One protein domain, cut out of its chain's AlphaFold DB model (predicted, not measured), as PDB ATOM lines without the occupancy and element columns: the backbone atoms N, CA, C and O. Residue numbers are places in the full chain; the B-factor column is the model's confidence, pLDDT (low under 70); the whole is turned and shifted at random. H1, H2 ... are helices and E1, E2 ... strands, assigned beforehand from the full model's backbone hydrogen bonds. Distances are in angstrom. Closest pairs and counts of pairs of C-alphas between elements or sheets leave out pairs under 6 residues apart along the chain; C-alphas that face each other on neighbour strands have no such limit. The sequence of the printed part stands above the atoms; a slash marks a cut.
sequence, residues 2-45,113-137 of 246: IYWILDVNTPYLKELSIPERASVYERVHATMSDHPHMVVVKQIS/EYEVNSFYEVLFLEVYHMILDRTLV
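This is residues 2 to 45 and 113 to 137 of the 246 residues of an uncharacterized protein of Aerococcus viridans ATCC 11563 = CCUG 4311 (UniProt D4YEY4). This is an open, loose frame with no packed core: two helices stand like legs with a gap between them, H2 and H3, running opposite ways, and a short helix, H1, lies beside H2 at one end of the longest axis. At the other end of that axis a small two-stranded ribbon, E1 and E2, sticks out past H3, and the stretch from residue 31 to 40 arches over from H2 to the ribbon. The printed part has 69 residues with three named helices and two named strands, in the order H1, H2, E1, E2, H3; the sheet, E1 - E2, is antiparallel, and the class is mostly helix. The whole is loose, with a radius of gyration of the C-alphas of 14.0 A, and flat, spanning 44 by 33 by 18 A.

Start at H1, residues 2 to 9, and look from there to H2, residues 18 to 30. The two are close but not clearly touching; their closest C-alphas, those of Tyr 3 and Tyr 25, are 6.8 A apart. They run opposite ways at a steep tilt of 50 degrees. Farther on, E1, residues 41 to 45, and E2, residues 113 to 115, are antiparallel neighbours with 149 degrees between their directions. There you will find N 43 and O 113 within hydrogen-bond range at 3.2 A, and N 115 and O 41 at 3.4 A. Last comes H3, residues 119 to 132, which is near E2 but touches no helix; it is apart from H1, H2 and E1. In H1, H2 and H3 every O i to N i+4 pair is within hydrogen-bond range.

Find C-alpha 2 at (92.485, 67.059, 151.829); from there H1 runs 10.6 A to Asn 9. H2 begins at C-alpha 18, (96.075, 82.333, 145.776), and runs 18.3 A to Ala 30. E1 measures 12.3 A from Val 41 to Ser 45, and E2 6.7 A from Glu 113 to Glu 115. H3 starts at Phe 119 and ends 20.1 A away at C-alpha 132, (106.426, 72.958, 137.170).

The two C-alphas farthest apart are those of Pro 11 and Ser 45, at 44.8 A. Residues 46 to 112 are cut out, and C-alphas 45 and 113 are 7.6 A apart across the cut. The link from E2 to H3 is tight, and those from H1 to H2 and from H2 to E1 are short. Residues 30 to 35 stand free, as do residues 128 to 134, of which 128 to 132 belong to H3. The mean pLDDT of the printed part is 70.4; look for values under 70 in 33 residues, among them 2 to 9, 26 to 40 and 118 to 120.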
ATOM      1  N   ILE A   2      93.564  66.237 151.234       53.53
ATOM      2  CA  ILE A   2      92.485  67.059 151.829       53.53
ATOM      3  C   ILE A   2      92.351  68.452 151.186       53.53
ATOM      4  O   ILE A   2      91.238  68.885 150.915       53.53
ATOM      5  N   TYR A   3      93.460  69.113 150.846       57.78
ATOM      6  CA  TYR A   3      93.440  70.475 150.291       57.78
ATOM      7  C   TYR A   3      92.722  70.587 148.945       57.78
ATOM      8  O   TYR A   3      91.931  71.495 148.748       57.78
ATOM      9  N   TRP A   4      92.912  69.614 148.049       58.62
ATOM     10  CA  TRP A   4      92.214  69.565 146.759       58.62
ATOM     11  C   TRP A   4      90.715  69.277 146.917       58.62
ATOM     12  O   TRP A   4      89.894  69.749 146.132       58.62
ATOM     13  N   ILE A   5      90.343  68.502 147.940       59.28
ATOM     14  CA  ILE A   5      88.940  68.249 148.282       59.28
ATOM     15  C   ILE A   5      88.305  69.532 148.832       59.28
ATOM     16  O   ILE A   5      87.178  69.846 148.450       59.28
ATOM     17  N   LEU A   6      89.026  70.285 149.668       61.62
ATOM     18  CA  LEU A   6      88.579  71.576 150.185       61.62
ATOM     19  C   LEU A   6      88.448  72.609 149.056       61.62
ATOM     20  O   LEU A   6      87.371  73.170 148.901       61.62
ATOM     21  N   ASP A   7      89.454  72.794 148.202       66.44
ATOM     22  CA  ASP A   7      89.430  73.823 147.147       66.44
ATOM     23  C   ASP A   7      88.280  73.621 146.145       66.44
ATOM     24  O   ASP A   7      87.632  74.568 145.701       66.44
ATOM     25  N   VAL A   8      87.970  72.364 145.811       64.19
ATOM     26  CA  VAL A   8      86.940  72.062 144.808       64.19
ATOM     27  C   VAL A   8      85.527  72.069 145.382       64.19
ATOM     28  O   VAL A   8      84.590  72.456 144.677       64.19
ATOM     29  N   ASN A   9      85.343  71.646 146.634       63.06
ATOM     30  CA  ASN A   9      84.009  71.515 147.223       63.06
ATOM     31  C   ASN A   9      83.586  72.722 148.068       63.06
ATOM     32  O   ASN A   9      82.459  72.737 148.555       63.06
ATOM     33  N   THR A  10      84.442  73.737 148.219       70.56
ATOM     34  CA  THR A  10      84.194  74.852 149.140       70.56
ATOM     35  C   THR A  10      83.953  76.168 148.390       70.56
ATOM     36  O   THR A  10      84.904  76.791 147.914       70.56
ATOM     37  N   PRO A  11      82.693  76.639 148.273       68.75
ATOM     38  CA  PRO A  11      82.345  77.796 147.444       68.75
ATOM     39  C   PRO A  11      83.041  79.095 147.868       68.75
ATOM     40  O   PRO A  11      83.411  79.885 147.008       68.75
ATOM     41  N   TYR A  12      83.264  79.285 149.170       75.94
ATOM     42  CA  TYR A  12      83.859  80.498 149.739       75.94
ATOM     43  C   TYR A  12      85.383  80.601 149.557       75.94
ATOM     44  O   TYR A  12      85.939  81.679 149.729       75.94
ATOM     45  N   LEU A  13      86.073  79.528 149.147       72.19
ATOM     46  CA  LEU A  13      87.501  79.599 148.801       72.19
ATOM     47  C   LEU A  13      87.734  80.163 147.393       72.19
ATOM     48  O   LEU A  13      88.836  80.609 147.081       72.19
ATOM     49  N   LYS A  14      86.698  80.190 146.543       72.50
ATOM     50  CA  LYS A  14      86.791  80.689 145.161       72.50
ATOM     51  C   LYS A  14      86.989  82.201 145.074       72.50
ATOM     52  O   LYS A  14      87.557  82.666 144.091       72.50
ATOM     53  N   GLU A  15      86.522  82.942 146.077       81.31
ATOM     54  CA  GLU A  15      86.627  84.406 146.137       81.31
ATOM     55  C   GLU A  15      87.984  84.882 146.673       81.31
ATOM     56  O   GLU A  15      88.321  86.055 146.548       81.31
ATOM     57  N   LEU A  16      88.784  83.966 147.224       78.44
ATOM     58  CA  LEU A  16      90.100  84.262 147.771       78.44
ATOM     59  C   LEU A  16      91.179  84.239 146.681       78.44
ATOM     60  O   LEU A  16      91.193  83.392 145.776       78.44
ATOM     61  N   SER A  17      92.151  85.134 146.800       74.75
ATOM     62  CA  SER A  17      93.395  85.081 146.038       74.75
ATOM     63  C   SER A  17      94.218  83.834 146.395       74.75
ATOM     64  O   SER A  17      93.981  83.160 147.400       74.75
ATOM     65  N   ILE A  18      95.194  83.492 145.549       63.09
ATOM     66  CA  ILE A  18      96.075  82.333 145.776       63.09
ATOM     67  C   ILE A  18      96.814  82.433 147.129       63.09
ATOM     68  O   ILE A  18      96.802  81.442 147.860       63.09
ATOM     69  N   PRO A  19      97.388  83.593 147.525       60.00
ATOM     70  CA  PRO A  19      98.016  83.742 148.841       60.00
ATOM     71  C   PRO A  19      97.039  83.546 150.007       60.00
ATOM     72  O   PRO A  19      97.370  82.886 150.988       60.00
ATOM     73  N   GLU A  20      95.815  84.062 149.892       69.56
ATOM     74  CA  GLU A  20      94.793  83.925 150.936       69.56
ATOM     75  C   GLU A  20      94.344  82.469 151.101       69.56
ATOM     76  O   GLU A  20      94.217  81.984 152.227       69.56
ATOM     77  N   ARG A  21      94.176  81.733 149.994       70.44
ATOM     78  CA  ARG A  21      93.897  80.288 150.031       70.44
ATOM     79  C   ARG A  21      95.037  79.504 150.666       70.44
ATOM     80  O   ARG A  21      94.775  78.639 151.500       70.44
ATOM     81  N   ALA A  22      96.283  79.829 150.320       65.12
ATOM     82  CA  ALA A  22      97.456  79.213 150.931       65.12
ATOM     83  C   ALA A  22      97.462  79.414 152.457       65.12
ATOM     84  O   ALA A  22      97.626  78.441 153.189       65.12
ATOM     85  N   SER A  23      97.157  80.624 152.943       63.06
ATOM     86  CA  SER A  23      97.022  80.894 154.382       63.06
ATOM     87  C   SER A  23      95.854  80.161 155.053       63.06
ATOM     88  O   SER A  23      95.952  79.800 156.225       63.06
ATOM     89  N   VAL A  24      94.735  79.920 154.361       72.94
ATOM     90  CA  VAL A  24      93.640  79.098 154.914       72.94
ATOM     91  C   VAL A  24      94.097  77.651 155.094       72.94
ATOM     92  O   VAL A  24      93.878  77.064 156.154       72.94
ATOM     93  N   TYR A  25      94.764  77.085 154.091       72.12
ATOM     94  CA  TYR A  25      95.286  75.720 154.159       72.12
ATOM     95  C   TYR A  25      96.371  75.559 155.220       72.12
ATOM     96  O   TYR A  25      96.350  74.572 155.954       72.12
ATOM     97  N   GLU A  26      97.244  76.554 155.359       61.09
ATOM     98  CA  GLU A  26      98.238  76.645 156.427       61.09
ATOM     99  C   GLU A  26      97.580  76.604 157.816       61.09
ATOM    100  O   GLU A  26      97.990  75.829 158.672       61.09
ATOM    101  N   ARG A  27      96.503  77.369 158.038       68.38
ATOM    102  CA  ARG A  27      95.815  77.437 159.342       68.38
ATOM    103  C   ARG A  27      95.017  76.181 159.683       68.38
ATOM    104  O   ARG A  27      95.052  75.744 160.828       68.38
ATOM    105  N   VAL A  28      94.322  75.589 158.708       67.81
ATOM    106  CA  VAL A  28      93.638  74.287 158.874       67.81
ATOM    107  C   VAL A  28      94.652  73.190 159.208       67.81
ATOM    108  O   VAL A  28      94.365  72.267 159.968       67.81
ATOM    109  N   HIS A  29      95.861  73.304 158.665       58.59
ATOM    110  CA  HIS A  29      96.944  72.391 158.976       58.59
ATOM    111  C   HIS A  29      97.569  72.658 160.348       58.59
ATOM    112  O   HIS A  29      97.836  71.711 161.070       58.59
ATOM    113  N   ALA A  30      97.723  73.923 160.751       58.62
ATOM    114  CA  ALA A  30      98.277  74.309 162.052       58.62
ATOM    115  C   ALA A  30      97.428  73.846 163.254       58.62
ATOM    116  O   ALA A  30      97.911  73.826 164.382       58.62
ATOM    117  N   THR A  31      96.165  73.468 163.029       59.22
ATOM    118  CA  THR A  31      95.327  72.806 164.043       59.22
ATOM    119  C   THR A  31      95.600  71.307 164.203       59.22
ATOM    120  O   THR A  31      95.095  70.702 165.146       59.22
ATOM    121  N   MET A  32      96.387  70.699 163.311       54.38
ATOM    122  CA  MET A  32      96.919  69.347 163.471       54.38
ATOM    123  C   MET A  32      98.289  69.467 164.155       54.38
ATOM    124  O   MET A  32      99.143  70.219 163.705       54.38
ATOM    125  N   SER A  33      98.433  68.808 165.300       46.81
ATOM    126  CA  SER A  33      99.502  68.937 166.301       46.81
ATOM    127  C   SER A  33     100.924  69.154 165.754       46.81
ATOM    128  O   SER A  33     101.341  68.448 164.843       46.81
ATOM    129  N   ASP A  34     101.658  70.048 166.427       51.44
ATOM    130  CA  ASP A  34     103.104  70.311 166.357       51.44
ATOM    131  C   ASP A  34     103.684  70.672 164.979       51.44
ATOM    132  O   ASP A  34     103.820  69.851 164.082       51.44
ATOM    133  N   HIS A  35     104.081  71.943 164.861       49.28
ATOM    134  CA  HIS A  35     104.765  72.569 163.728       49.28
ATOM    135  C   HIS A  35     105.756  71.628 163.013       49.28
ATOM    136  O   HIS A  35     106.888  71.478 163.484       49.28
ATOM    137  N   PRO A  36     105.426  71.075 161.830       51.25
ATOM    138  CA  PRO A  36     106.460  70.551 160.970       51.25
ATOM    139  C   PRO A  36     107.075  71.765 160.275       51.25
ATOM    140  O   PRO A  36     106.488  72.346 159.361       51.25
ATOM    141  N   HIS A  37     108.254  72.190 160.727       57.12
ATOM    142  CA  HIS A  37     109.132  72.975 159.869       57.12
ATOM    143  C   HIS A  37     109.415  72.109 158.638       57.12
ATOM    144  O   HIS A  37     110.189  71.161 158.713       57.12
ATOM    145  N   MET A  38     108.720  72.376 157.530       59.31
ATOM    146  CA  MET A  38     108.937  71.647 156.287       59.31
ATOM    147  C   MET A  38     110.294  72.067 155.730       59.31
ATOM    148  O   MET A  38     110.459  73.201 155.278       59.31
ATOM    149  N   VAL A  39     111.259  71.154 155.775       63.78
ATOM    150  CA  VAL A  39     112.588  71.349 155.202       63.78
ATOM    151  C   VAL A  39     112.735  70.351 154.068       63.78
ATOM    152  O   VAL A  39     112.977  69.175 154.301       63.78
ATOM    153  N   VAL A  40     112.571  70.835 152.841       62.81
ATOM    154  CA  VAL A  40     112.934  70.088 151.637       62.81
ATOM    155  C   VAL A  40     114.246  70.672 151.145       62.81
ATOM    156  O   VAL A  40     114.302  71.846 150.766       62.81
ATOM    157  N   VAL A  41     115.305  69.870 151.171       72.69
ATOM    158  CA  VAL A  41     116.612  70.266 150.642       72.69
ATOM    159  C   VAL A  41     116.725  69.735 149.222       72.69
ATOM    160  O   VAL A  41     116.580  68.538 148.994       72.69
ATOM    161  N   LYS A  42     116.974  70.643 148.275       75.44
ATOM    162  CA  LYS A  42     117.350  70.309 146.903       75.44
ATOM    163  C   LYS A  42     118.848  70.534 146.759       75.44
ATOM    164  O   LYS A  42     119.299  71.675 146.871       75.44
ATOM    165  N   GLN A  43     119.594  69.469 146.491       77.56
ATOM    166  CA  GLN A  43     121.019  69.552 146.188       77.56
ATOM    167  C   GLN A  43     121.306  69.072 144.769       77.56
ATOM    168  O   GLN A  43     120.654  68.162 144.258       77.56
ATOM    169  N   ILE A  44     122.273  69.730 144.133       74.31
ATOM    170  CA  ILE A  44     122.841  69.299 142.859       74.31
ATOM    171  C   ILE A  44     124.169  68.644 143.195       74.31
ATOM    172  O   ILE A  44     125.042  69.278 143.795       74.31
ATOM    173  N   SER A  45     124.313  67.384 142.810       68.31
ATOM    174  CA  SER A  45     125.533  66.625 143.029       68.31
ATOM    175  C   SER A  45     126.098  66.170 141.696       68.31
ATOM    176  O   SER A  45     125.383  65.667 140.835       68.31
ATOM    177  N   GLU A 113     118.795  65.548 143.911       81.00
ATOM    178  CA  GLU A 113     118.455  64.767 145.094       81.00
ATOM    179  C   GLU A 113     117.574  65.595 146.032       81.00
ATOM    180  O   GLU A 113     117.819  66.786 146.261       81.00
ATOM    181  N   TYR A 114     116.548  64.935 146.565       81.88
ATOM    182  CA  TYR A 114     115.607  65.489 147.523       81.88
ATOM    183  C   TYR A 114     115.640  64.655 148.798       81.88
ATOM    184  O   TYR A 114     115.310  63.469 148.777       81.88
ATOM    185  N   GLU A 115     115.989  65.284 149.915       84.00
ATOM    186  CA  GLU A 115     115.846  64.663 151.229       84.00
ATOM    187  C   GLU A 115     114.429  64.920 151.749       84.00
ATOM    188  O   GLU A 115     114.002  66.073 151.860       84.00
ATOM    189  N   VAL A 116     113.694  63.838 152.023       76.94
ATOM    190  CA  VAL A 116     112.313  63.882 152.520       76.94
ATOM    191  C   VAL A 116     112.199  63.158 153.855       76.94
ATOM    192  O   VAL A 116     112.578  61.996 153.990       76.94
ATOM    193  N   ASN A 117     111.620  63.835 154.837       78.44
ATOM    194  CA  ASN A 117     111.502  63.372 156.218       78.44
ATOM    195  C   ASN A 117     110.061  63.035 156.616       78.44
ATOM    196  O   ASN A 117     109.797  62.566 157.724       78.44
ATOM    197  N   SER A 118     109.103  63.247 155.712       69.75
ATOM    198  CA  SER A 118     107.696  62.966 155.968       69.75
ATOM    199  C   SER A 118     106.929  62.631 154.691       69.75
ATOM    200  O   SER A 118     107.246  63.088 153.594       69.75
ATOM    201  N   PHE A 119     105.837  61.877 154.839       65.19
ATOM    202  CA  PHE A 119     104.887  61.652 153.744       65.19
ATOM    203  C   PHE A 119     104.313  62.972 153.198       65.19
ATOM    204  O   PHE A 119     103.960  63.068 152.025       65.19
ATOM    205  N   TYR A 120     104.242  64.006 154.038       68.00
ATOM    206  CA  TYR A 120     103.808  65.339 153.641       68.00
ATOM    207  C   TYR A 120     104.772  65.992 152.642       68.00
ATOM    208  O   TYR A 120     104.320  66.496 151.616       68.00
ATOM    209  N   GLU A 121     106.079  65.931 152.893       74.75
ATOM    210  CA  GLU A 121     107.101  66.459 151.977       74.75
ATOM    211  C   GLU A 121     107.080  65.746 150.624       74.75
ATOM    212  O   GLU A 121     107.172  66.398 149.587       74.75
ATOM    213  N   VAL A 122     106.840  64.430 150.616       76.06
ATOM    214  CA  VAL A 122     106.648  63.661 149.376       76.06
ATOM    215  C   VAL A 122     105.436  64.169 148.590       76.06
ATOM    216  O   VAL A 122     105.527  64.418 147.390       76.06
ATOM    217  N   LEU A 123     104.292  64.367 149.255       73.88
ATOM    218  CA  LEU A 123     103.092  64.903 148.603       73.88
ATOM    219  C   LEU A 123     103.293  66.336 148.097       73.88
ATOM    220  O   LEU A 123     102.725  66.707 147.070       73.88
ATOM    221  N   PHE A 124     104.055  67.148 148.827       80.25
ATOM    222  CA  PHE A 124     104.391  68.501 148.407       80.25
ATOM    223  C   PHE A 124     105.264  68.484 147.152       80.25
ATOM    224  O   PHE A 124     104.940  69.195 146.204       80.25
ATOM    225  N   LEU A 125     106.311  67.652 147.119       81.12
ATOM    226  CA  LEU A 125     107.163  67.486 145.942       81.12
ATOM    227  C   LEU A 125     106.350  67.075 144.719       81.12
ATOM    228  O   LEU A 125     106.478  67.708 143.676       81.12
ATOM    229  N   GLU A 126     105.448  66.103 144.859       81.19
ATOM    230  CA  GLU A 126     104.564  65.689 143.765       81.19
ATOM    231  C   GLU A 126     103.756  66.876 143.215       81.19
ATOM    232  O   GLU A 126     103.765  67.153 142.017       81.19
ATOM    233  N   VAL A 127     103.099  67.646 144.090       79.69
ATOM    234  CA  VAL A 127     102.316  68.821 143.672       79.69
ATOM    235  C   VAL A 127     103.212  69.904 143.063       79.69
ATOM    236  O   VAL A 127     102.823  70.537 142.081       79.69
ATOM    237  N   TYR A 128     104.405  70.119 143.618       82.69
ATOM    238  CA  TYR A 128     105.377  71.084 143.115       82.69
ATOM    239  C   TYR A 128     105.835  70.726 141.696       82.69
ATOM    240  O   TYR A 128     105.762  71.574 140.805       82.69
ATOM    241  N   HIS A 129     106.203  69.468 141.451       84.56
ATOM    242  CA  HIS A 129     106.570  68.986 140.119       84.56
ATOM    243  C   HIS A 129     105.390  69.039 139.149       84.56
ATOM    244  O   HIS A 129     105.536  69.553 138.043       84.56
ATOM    245  N   MET A 130     104.182  68.667 139.583       85.44
ATOM    246  CA  MET A 130     102.978  68.835 138.765       85.44
ATOM    247  C   MET A 130     102.767  70.293 138.321       85.44
ATOM    248  O   MET A 130     102.342  70.525 137.187       85.44
ATOM    249  N   ILE A 131     103.052  71.276 139.183       79.88
ATOM    250  CA  ILE A 131     102.966  72.707 138.848       79.88
ATOM    251  C   ILE A 131     104.056  73.102 137.846       79.88
ATOM    252  O   ILE A 131     103.744  73.775 136.860       79.88
ATOM    253  N   LEU A 132     105.305  72.685 138.077       83.50
ATOM    254  CA  LEU A 132     106.426  72.958 137.170       83.50
ATOM    255  C   LEU A 132     106.166  72.394 135.768       83.50
ATOM    256  O   LEU A 132     106.327  73.108 134.776       83.50
ATOM    257  N   ASP A 133     105.639  71.174 135.704       87.38
ATOM    258  CA  ASP A 133     105.283  70.478 134.465       87.38
ATOM    259  C   ASP A 133     103.981  70.999 133.837       87.38
ATOM    260  O   ASP A 133     103.550  70.528 132.782       87.38
ATOM    261  N   ARG A 134     103.327  71.984 134.472       86.56
ATOM    262  CA  ARG A 134     102.032  72.552 134.058       86.56
ATOM    263  C   ARG A 134     100.964  71.477 133.859       86.56
ATOM    264  O   ARG A 134     100.130  71.561 132.954       86.56
ATOM    265  N   THR A 135     100.981  70.469 134.723       87.81
ATOM    266  CA  THR A 135     100.039  69.357 134.689       87.81
ATOM    267  C   THR A 135      98.626  69.873 134.939       87.81
ATOM    268  O   THR A 135      98.302  70.402 136.002       87.81
ATOM    269  N   LEU A 136      97.750  69.707 133.948       87.38
ATOM    270  CA  LEU A 136      96.356  70.122 134.049       87.38
ATOM    271  C   LEU A 136      95.514  68.986 134.628       87.38
ATOM    272  O   LEU A 136      95.505  67.877 134.095       87.38
ATOM    273  N   VAL A 137      94.747  69.273 135.678       89.25
ATOM    274  CA  VAL A 137      93.851  68.306 136.328       89.25
ATOM    275  C   VAL A 137      92.416  68.817 136.272       89.25
ATOM    276  O   VAL A 137      92.144  69.972 136.594       89.25
TER     277      VAL A 137